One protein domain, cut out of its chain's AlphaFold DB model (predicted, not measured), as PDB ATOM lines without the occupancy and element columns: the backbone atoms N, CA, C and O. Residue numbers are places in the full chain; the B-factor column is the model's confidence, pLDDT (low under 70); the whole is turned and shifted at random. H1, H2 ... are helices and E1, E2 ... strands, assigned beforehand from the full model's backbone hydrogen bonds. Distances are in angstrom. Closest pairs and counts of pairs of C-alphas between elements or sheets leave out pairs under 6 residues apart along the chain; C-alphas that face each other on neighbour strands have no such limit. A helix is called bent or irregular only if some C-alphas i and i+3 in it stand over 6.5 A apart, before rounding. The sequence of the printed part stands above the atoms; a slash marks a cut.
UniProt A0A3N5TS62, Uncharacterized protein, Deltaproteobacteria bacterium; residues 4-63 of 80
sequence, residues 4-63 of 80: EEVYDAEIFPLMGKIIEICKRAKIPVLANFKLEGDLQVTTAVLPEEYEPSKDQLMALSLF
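Overview. This is residues 4 to 63 of the 80 residues of an uncharacterized protein of Deltaproteobacteria bacterium (UniProt A0A3N5TS62). A hairpin of two strands, E1 and E2, lies between two helices: the long, kinked helix H1 runs lengthwise over one face, and the short helix H2 sits over the other face, nearer to E1. The packing is loose, with few close contacts between the helices and the strands. The printed part has 60 residues with two named helices and two named strands, in the order H1, E1, E2, H2, and the sheet, in the order E1 - E2, is antiparallel. The class is mixed, helices and strands. The whole is only just loose, close to compact, with a radius of gyration of the C-alphas of 12.8 A, and it is flat, spanning 36 by 26 by 13 A.

Along the chain. H1, residues 4 to 25, begins at C-alpha 4 (177.651, 204.401, 193.848) and is 29.0 A long from first to last C-alpha. It has a kink of 50 degrees near residue 11 and is irregular, but only just: C-alphas 9 and 12 are 6.8 A apart. E1, residues 29 to 34, measures 17.1 A and starts at C-alpha 29 (181.208, 188.846, 208.248). E2, residues 40 to 45, measures 16.9 A. H2, residues 54 to 61, measures 10.3 A and ends at C-alpha 61 (166.301, 187.925, 207.999).

Arrangement. E1 and E2 form a hairpin, antiparallel at 176 degrees between their directions. C-alphas 30 and 44 face each other at 4.6 A. N 31 and O 43 are 2.9 A apart and N 43 and O 31 are 2.8 A apart, both within hydrogen-bond range. Between H1 and E1 the closest C-alphas are those of Cys 22 and Val 29, 7.0 A apart. Between H1 and E2 they are those of Lys 23 and Val 45, 7.1 A apart. Between E1 and H2 they are those of Leu 30 and Gln 56, 7.6 A apart. H1 and H2 are apart. In H2 every O i to N i+4 pair is within hydrogen-bond range; in H1, 15 of 18 are.

Size, cuts and confidence. The two C-alphas farthest apart are those of Gly 37 and Glu 49, at 36.1 A, and the first and last printed C-alphas, of Glu 4 and Phe 63, are 19.7 A apart. The printed part has no cut. The links H1 to E1 and E1 to E2 are tight, the link E2 to H2 is short, and no link is long. The mean pLDDT of the printed part is 80.8; under 70 are residues 39, 48, 55 to 56, 58 to 59 and 61 to 63.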
ATOM      1  N   GLU A   4     177.006 205.411 194.687       87.06
ATOM      2  CA  GLU A   4     177.651 204.401 193.848       87.06
ATOM      3  C   GLU A   4     179.096 204.798 193.528       87.06
ATOM      4  O   GLU A   4     180.006 204.013 193.774       87.06
ATOM      5  N   GLU A   5     179.332 206.052 193.131       90.81
ATOM      6  CA  GLU A   5     180.683 206.575 192.886       90.81
ATOM      7  C   GLU A   5     181.563 206.511 194.145       90.81
ATOM      8  O   GLU A   5     182.727 206.121 194.061       90.81
ATOM      9  N   VAL A   6     181.016 206.840 195.323       92.00
ATOM     10  CA  VAL A   6     181.732 206.692 196.607       92.00
ATOM     11  C   VAL A   6     182.004 205.220 196.918       92.00
ATOM     12  O   VAL A   6     183.093 204.870 197.380       92.00
ATOM     13  N   TYR A   7     181.028 204.340 196.677       89.00
ATOM     14  CA  TYR A   7     181.199 202.915 196.930       89.00
ATOM     15  C   TYR A   7     182.324 202.338 196.069       89.00
ATOM     16  O   TYR A   7     183.235 201.714 196.609       89.00
ATOM     17  N   ASP A   8     182.303 202.599 194.767       89.88
ATOM     18  CA  ASP A   8     183.290 202.067 193.832       89.88
ATOM     19  C   ASP A   8     184.693 202.631 194.080       89.88
ATOM     20  O   ASP A   8     185.676 201.884 194.052       89.88
ATOM     21  N   ALA A   9     184.800 203.934 194.363       95.12
ATOM     22  CA  ALA A   9     186.090 204.593 194.550       95.12
ATOM     23  C   ALA A   9     186.738 204.276 195.907       95.12
ATOM     24  O   ALA A   9     187.961 204.125 195.986       95.12
ATOM     25  N   GLU A  10     185.943 204.178 196.975       93.88
ATOM     26  CA  GLU A  10     186.466 204.151 198.346       93.88
ATOM     27  C   GLU A  10     186.125 202.858 199.091       93.88
ATOM     28  O   GLU A  10     186.996 202.245 199.715       93.88
ATOM     29  N   ILE A  11     184.868 202.416 199.032       90.00
ATOM     30  CA  ILE A  11     184.378 201.317 199.875       90.00
ATOM     31  C   ILE A  11     184.777 199.959 199.294       90.00
ATOM     32  O   ILE A  11     185.248 199.091 200.033       90.00
ATOM     33  N   PHE A  12     184.638 199.763 197.984       89.69
ATOM     34  CA  PHE A  12     184.905 198.498 197.307       89.69
ATOM     35  C   PHE A  12     186.358 198.015 197.497       89.69
ATOM     36  O   PHE A  12     186.545 196.872 197.935       89.69
ATOM     37  N   PRO A  13     187.402 198.851 197.298       92.81
ATOM     38  CA  PRO A  13     188.784 198.436 197.539       92.81
ATOM     39  C   PRO A  13     189.063 198.071 199.005       92.81
ATOM     40  O   PRO A  13     189.856 197.166 199.285       92.81
ATOM     41  N   LEU A  14     188.423 198.761 199.956       93.12
ATOM     42  CA  LEU A  14     188.559 198.473 201.387       93.12
ATOM     43  C   LEU A  14     187.850 197.172 201.767       93.12
ATOM     44  O   LEU A  14     188.432 196.341 202.470       93.12
ATOM     45  N   MET A  15     186.638 196.954 201.256       89.94
ATOM     46  CA  MET A  15     185.899 195.717 201.490       89.94
ATOM     47  C   MET A  15     186.622 194.504 200.922       89.94
ATOM     48  O   MET A  15     186.651 193.474 201.591       89.94
ATOM     49  N   GLY A  16     187.285 194.625 199.768       89.06
ATOM     50  CA  GLY A  16     188.154 193.568 199.244       89.06
ATOM     51  C   GLY A  16     189.201 193.112 200.269       89.06
ATOM     52  O   GLY A  16     189.277 191.927 200.598       89.06
ATOM     53  N   LYS A  17     189.931 194.062 200.867       92.81
ATOM     54  CA  LYS A  17     190.940 193.774 201.905       92.81
ATOM     55  C   LYS A  17     190.322 193.141 203.155       92.81
ATOM     56  O   LYS A  17     190.883 192.198 203.713       92.81
ATOM     57  N   ILE A  18     189.165 193.636 203.596       88.56
ATOM     58  CA  ILE A  18     188.446 193.094 204.762       88.56
ATOM     59  C   ILE A  18     188.019 191.646 204.497       88.56
ATOM     60  O   ILE A  18     188.266 190.774 205.328       88.56
ATOM     61  N   ILE A  19     187.449 191.366 203.323       87.75
ATOM     62  CA  ILE A  19     187.028 190.022 202.911       87.75
ATOM     63  C   ILE A  19     188.216 189.057 202.926       87.75
ATOM     64  O   ILE A  19     188.090 187.943 203.434       87.75
ATOM     65  N   GLU A  20     189.371 189.462 202.394       90.19
ATOM     66  CA  GLU A  20     190.582 188.636 202.400       90.19
ATOM     67  C   GLU A  20     191.052 188.297 203.820       90.19
ATOM     68  O   GLU A  20     191.384 187.142 204.109       90.19
ATOM     69  N   ILE A  21     191.041 189.279 204.726       90.56
ATOM     70  CA  ILE A  21     191.377 189.077 206.141       90.56
ATOM     71  C   ILE A  21     190.383 188.110 206.790       90.56
ATOM     72  O   ILE A  21     190.807 187.135 207.414       90.56
ATOM     73  N   CYS A  22     189.081 188.346 206.614       87.06
ATOM     74  CA  CYS A  22     188.018 187.518 207.177       87.06
ATOM     75  C   CYS A  22     188.118 186.068 206.698       87.06
ATOM     76  O   CYS A  22     188.070 185.150 207.515       87.06
ATOM     77  N   LYS A  23     188.360 185.845 205.400       84.69
ATOM     78  CA  LYS A  23     188.579 184.503 204.840       84.69
ATOM     79  C   LYS A  23     189.794 183.818 205.465       84.69
ATOM     80  O   LYS A  23     189.673 182.691 205.938       84.69
ATOM     81  N   ARG A  24     190.950 184.492 205.505       89.75
ATOM     82  CA  ARG A  24     192.191 183.929 206.070       89.75
ATOM     83  C   ARG A  24     192.043 183.580 207.551       89.75
ATOM     84  O   ARG A  24     192.543 182.548 207.984       89.75
ATOM     85  N   ALA A  25     191.381 184.440 208.317       91.00
ATOM     86  CA  ALA A  25     191.206 184.277 209.757       91.00
ATOM     87  C   ALA A  25     189.966 183.447 210.139       91.00
ATOM     88  O   ALA A  25     189.706 183.278 211.326       91.00
ATOM     89  N   LYS A  26     189.197 182.947 209.157       83.69
ATOM     90  CA  LYS A  26     187.893 182.290 209.361       83.69
ATOM     91  C   LYS A  26     186.917 183.135 210.196       83.69
ATOM     92  O   LYS A  26     186.125 182.603 210.969       83.69
ATOM     93  N   ILE A  27     186.970 184.457 210.041       82.62
ATOM     94  CA  ILE A  27     186.066 185.383 210.723       82.62
ATOM     95  C   ILE A  27     184.801 185.538 209.870       82.62
ATOM     96  O   ILE A  27     184.902 185.931 208.704       82.62
ATOM     97  N   PRO A  28     183.616 185.263 210.429       78.50
ATOM     98  CA  PRO A  28     182.350 185.488 209.749       78.50
ATOM     99  C   PRO A  28     182.065 186.991 209.628       78.50
ATOM    100  O   PRO A  28     182.218 187.736 210.596       78.50
ATOM    101  N   VAL A  29     181.616 187.447 208.458       80.62
ATOM    102  CA  VAL A  29     181.208 188.846 208.248       80.62
ATOM    103  C   VAL A  29     179.958 188.936 207.382       80.62
ATOM    104  O   VAL A  29     179.780 188.166 206.438       80.62
ATOM    105  N   LEU A  30     179.108 189.905 207.713       79.25
ATOM    106  CA  LEU A  30     177.931 190.297 206.951       79.25
ATOM    107  C   LEU A  30     177.909 191.826 206.853       79.25
ATOM    108  O   LEU A  30     177.972 192.506 207.875       79.25
ATOM    109  N   ALA A  31     177.837 192.356 205.635       80.12
ATOM    110  CA  ALA A  31     177.780 193.789 205.366       80.12
ATOM    111  C   ALA A  31     176.719 194.091 204.301       80.12
ATOM    112  O   ALA A  31     176.583 193.337 203.336       80.12
ATOM    113  N   ASN A  32     175.987 195.194 204.472       80.75
ATOM    114  CA  ASN A  32     174.972 195.673 203.535       80.75
ATOM    115  C   ASN A  32     175.131 197.171 203.300       80.75
ATOM    116  O   ASN A  32     175.240 197.932 204.263       80.75
ATOM    117  N   PHE A  33     175.071 197.591 202.043       81.56
ATOM    118  CA  PHE A  33     175.158 198.992 201.655       81.56
ATOM    119  C   PHE A  33     173.998 199.331 200.727       81.56
ATOM    120  O   PHE A  33     173.815 198.690 199.694       81.56
ATOM    121  N   LYS A  34     173.217 200.353 201.085       82.38
ATOM    122  CA  LYS A  34     172.169 200.891 200.214       82.38
ATOM    123  C   LYS A  34     172.772 201.950 199.294       82.38
ATOM    124  O   LYS A  34     173.280 202.965 199.781       82.38
ATOM    125  N   LEU A  35     172.695 201.710 197.990       79.88
ATOM    126  CA  LEU A  35     173.127 202.652 196.962       79.88
ATOM    127  C   LEU A  35     171.967 203.595 196.597       79.88
ATOM    128  O   LEU A  35     171.046 203.804 197.394       79.88
ATOM    129  N   GLU A  36     172.043 204.248 195.441       79.00
ATOM    130  CA  GLU A  36     170.967 205.118 194.963       79.00
ATOM    131  C   GLU A  36     169.804 204.313 194.369       79.00
ATOM    132  O   GLU A  36     169.981 203.226 193.820       79.00
ATOM    133  N   GLY A  37     168.586 204.845 194.514       75.19
ATOM    134  CA  GLY A  37     167.358 204.170 194.094       75.19
ATOM    135  C   GLY A  37     167.082 202.880 194.877       75.19
ATOM    136  O   GLY A  37     167.119 202.864 196.111       75.19
ATOM    137  N   ASP A  38     166.794 201.814 194.130       71.62
ATOM    138  CA  ASP A  38     166.456 200.474 194.629       71.62
ATOM    139  C   ASP A  38     167.671 199.524 194.695       71.62
ATOM    140  O   ASP A  38     167.519 198.320 194.904       71.62
ATOM    141  N   LEU A  39     168.888 200.039 194.496       69.25
ATOM    142  CA  LEU A  39     170.107 199.233 194.462       69.25
ATOM    143  C   LEU A  39     170.695 199.018 195.865       69.25
ATOM    144  O   LEU A  39     170.796 199.939 196.683       69.25
ATOM    145  N   GLN A  40     171.144 197.791 196.128       76.12
ATOM    146  CA  GLN A  40     171.825 197.407 197.362       76.12
ATOM    147  C   GLN A  40     172.960 196.420 197.087       76.12
ATOM    148  O   GLN A  40     172.876 195.604 196.168       76.12
ATOM    149  N   VAL A  41     173.999 196.467 197.917       75.19
ATOM    150  CA  VAL A  41     175.138 195.548 197.858       75.19
ATOM    151  C   VAL A  41     175.266 194.805 199.178       75.19
ATOM    152  O   VAL A  41     175.531 195.410 200.216       75.19
ATOM    153  N   THR A  42     175.153 193.479 199.110       79.31
ATOM    154  CA  THR A  42     175.309 192.584 200.261       79.31
ATOM    155  C   THR A  42     176.570 191.744 200.109       79.31
ATOM    156  O   THR A  42     176.740 191.033 199.120       79.31
ATOM    157  N   THR A  43     177.439 191.778 201.117       80.44
ATOM    158  CA  THR A  43     178.618 190.910 201.224       80.44
ATOM    159  C   THR A  43     178.459 189.983 202.420       80.44
ATOM    160  O   THR A  43     178.255 190.447 203.540       80.44
ATOM    161  N   ALA A  44     178.615 188.679 202.198       78.75
ATOM    162  CA  ALA A  44     178.631 187.680 203.259       78.75
ATOM    163  C   ALA A  44     179.836 186.744 203.099       78.75
ATOM    164  O   ALA A  44     180.079 186.202 202.020       78.75
ATOM    165  N   VAL A  45     180.580 186.536 204.185       80.12
ATOM    166  CA  VAL A  45     181.607 185.494 204.299       80.12
ATOM    167  C   VAL A  45     181.245 184.661 205.517       80.12
ATOM    168  O   VAL A  45     181.388 185.122 206.645       80.12
ATOM    169  N   LEU A  46     180.750 183.448 205.284       79.69
ATOM    170  CA  LEU A  46     180.327 182.516 206.326       79.69
ATOM    171  C   LEU A  46     181.099 181.201 206.122       79.69
ATOM    172  O   LEU A  46     180.884 180.538 205.106       79.69
ATOM    173  N   PRO A  47     182.046 180.849 207.010       74.44
ATOM    174  CA  PRO A  47     182.732 179.559 206.952       74.44
ATOM    175  C   PRO A  47     181.747 178.382 207.066       74.44
ATOM    176  O   PRO A  47     180.724 178.502 207.724       74.44
ATOM    177  N   GLU A  48     182.061 177.233 206.459       69.69
ATOM    178  CA  GLU A  48     181.179 176.044 206.444       69.69
ATOM    179  C   GLU A  48     180.843 175.521 207.850       69.69
ATOM    180  O   GLU A  48     179.724 175.117 208.135       69.69
ATOM    181  N   GLU A  49     181.825 175.587 208.739       73.81
ATOM    182  CA  GLU A  49     181.763 175.159 210.136       73.81
ATOM    183  C   GLU A  49     181.213 176.248 211.075       73.81
ATOM    184  O   GLU A  49     181.239 176.101 212.297       73.81
ATOM    185  N   TYR A  50     180.715 177.354 210.515       76.38
ATOM    186  CA  TYR A  50     180.168 178.457 211.285       76.38
ATOM    187  C   TYR A  50     178.675 178.281 211.549       76.38
ATOM    188  O   TYR A  50     177.866 178.308 210.623       76.38
ATOM    189  N   GLU A  51     178.304 178.199 212.825       80.00
ATOM    190  CA  GLU A  51     176.921 178.382 213.262       80.00
ATOM    191  C   GLU A  51     176.648 179.882 213.455       80.00
ATOM    192  O   GLU A  51     177.221 180.499 214.362       80.00
ATOM    193  N   PRO A  52     175.799 180.508 212.616       73.50
ATOM    194  CA  PRO A  52     175.511 181.924 212.744       73.50
ATOM    195  C   PRO A  52     174.812 182.212 214.071       73.50
ATOM    196  O   PRO A  52     173.844 181.550 214.448       73.50
ATOM    197  N   SER A  53     175.286 183.241 214.766       75.81
ATOM    198  CA  SER A  53     174.633 183.746 215.974       75.81
ATOM    199  C   SER A  53     173.201 184.210 215.681       75.81
ATOM    200  O   SER A  53     172.855 184.554 214.548       75.81
ATOM    201  N   LYS A  54     172.367 184.299 216.726       74.50
ATOM    202  CA  LYS A  54     171.005 184.845 216.607       74.50
ATOM    203  C   LYS A  54     170.996 186.240 215.977       74.50
ATOM    204  O   LYS A  54     170.133 186.508 215.151       74.50
ATOM    205  N   ASP A  55     171.979 187.077 216.296       65.88
ATOM    206  CA  ASP A  55     172.082 188.435 215.756       65.88
ATOM    207  C   ASP A  55     172.413 188.438 214.260       65.88
ATOM    208  O   ASP A  55     171.868 189.243 213.511       65.88
ATOM    209  N   GLN A  56     173.236 187.500 213.782       68.75
ATOM    210  CA  GLN A  56     173.506 187.354 212.347       68.75
ATOM    211  C   GLN A  56     172.345 186.716 211.593       68.75
ATOM    212  O   GLN A  56     172.103 187.085 210.448       68.75
ATOM    213  N   LEU A  57     171.618 185.782 212.209       74.62
ATOM    214  CA  LEU A  57     170.382 185.244 211.637       74.62
ATOM    215  C   LEU A  57     169.308 186.331 211.546       74.62
ATOM    216  O   LEU A  57     168.613 186.423 210.537       74.62
ATOM    217  N   MET A  58     169.211 187.187 212.566       67.25
ATOM    218  CA  MET A  58     168.327 188.347 212.567       67.25
ATOM    219  C   MET A  58     168.757 189.348 211.493       67.25
ATOM    220  O   MET A  58     167.934 189.737 210.669       67.25
ATOM    221  N   ALA A  59     170.048 189.673 211.408       65.38
ATOM    222  CA  ALA A  59     170.578 190.504 210.336       65.38
ATOM    223  C   ALA A  59     170.261 189.907 208.956       65.38
ATOM    224  O   ALA A  59     169.749 190.624 208.109       65.38
ATOM    225  N   LEU A  60     170.459 188.597 208.750       70.50
ATOM    226  CA  LEU A  60     170.128 187.887 207.509       70.50
ATOM    227  C   LEU A  60     168.621 187.925 207.189       70.50
ATOM    228  O   LEU A  60     168.239 188.044 206.025       70.50
ATOM    229  N   SER A  61     167.753 187.843 208.200       69.94
ATOM    230  CA  SER A  61     166.301 187.925 207.999       69.94
ATOM    231  C   SER A  61     165.839 189.294 207.502       69.94
ATOM    232  O   SER A  61     164.914 189.349 206.698       69.94
ATOM    233  N   LEU A  62     166.538 190.377 207.869       62.22
ATOM    234  CA  LEU A  62     166.232 191.729 207.386       62.22
ATOM    235  C   LEU A  62     166.441 191.883 205.868       62.22
ATOM    236  O   LEU A  62     165.962 192.851 205.288       62.22
ATOM    237  N   PHE A  63     167.117 190.933 205.212       65.06
ATOM    238  CA  PHE A  63     167.279 190.908 203.755       65.06
ATOM    239  C   PHE A  63     166.149 190.169 203.020       65.06
ATOM    240  O   PHE A  63     166.052 190.283 201.799       65.06
TER     241      PHE A  63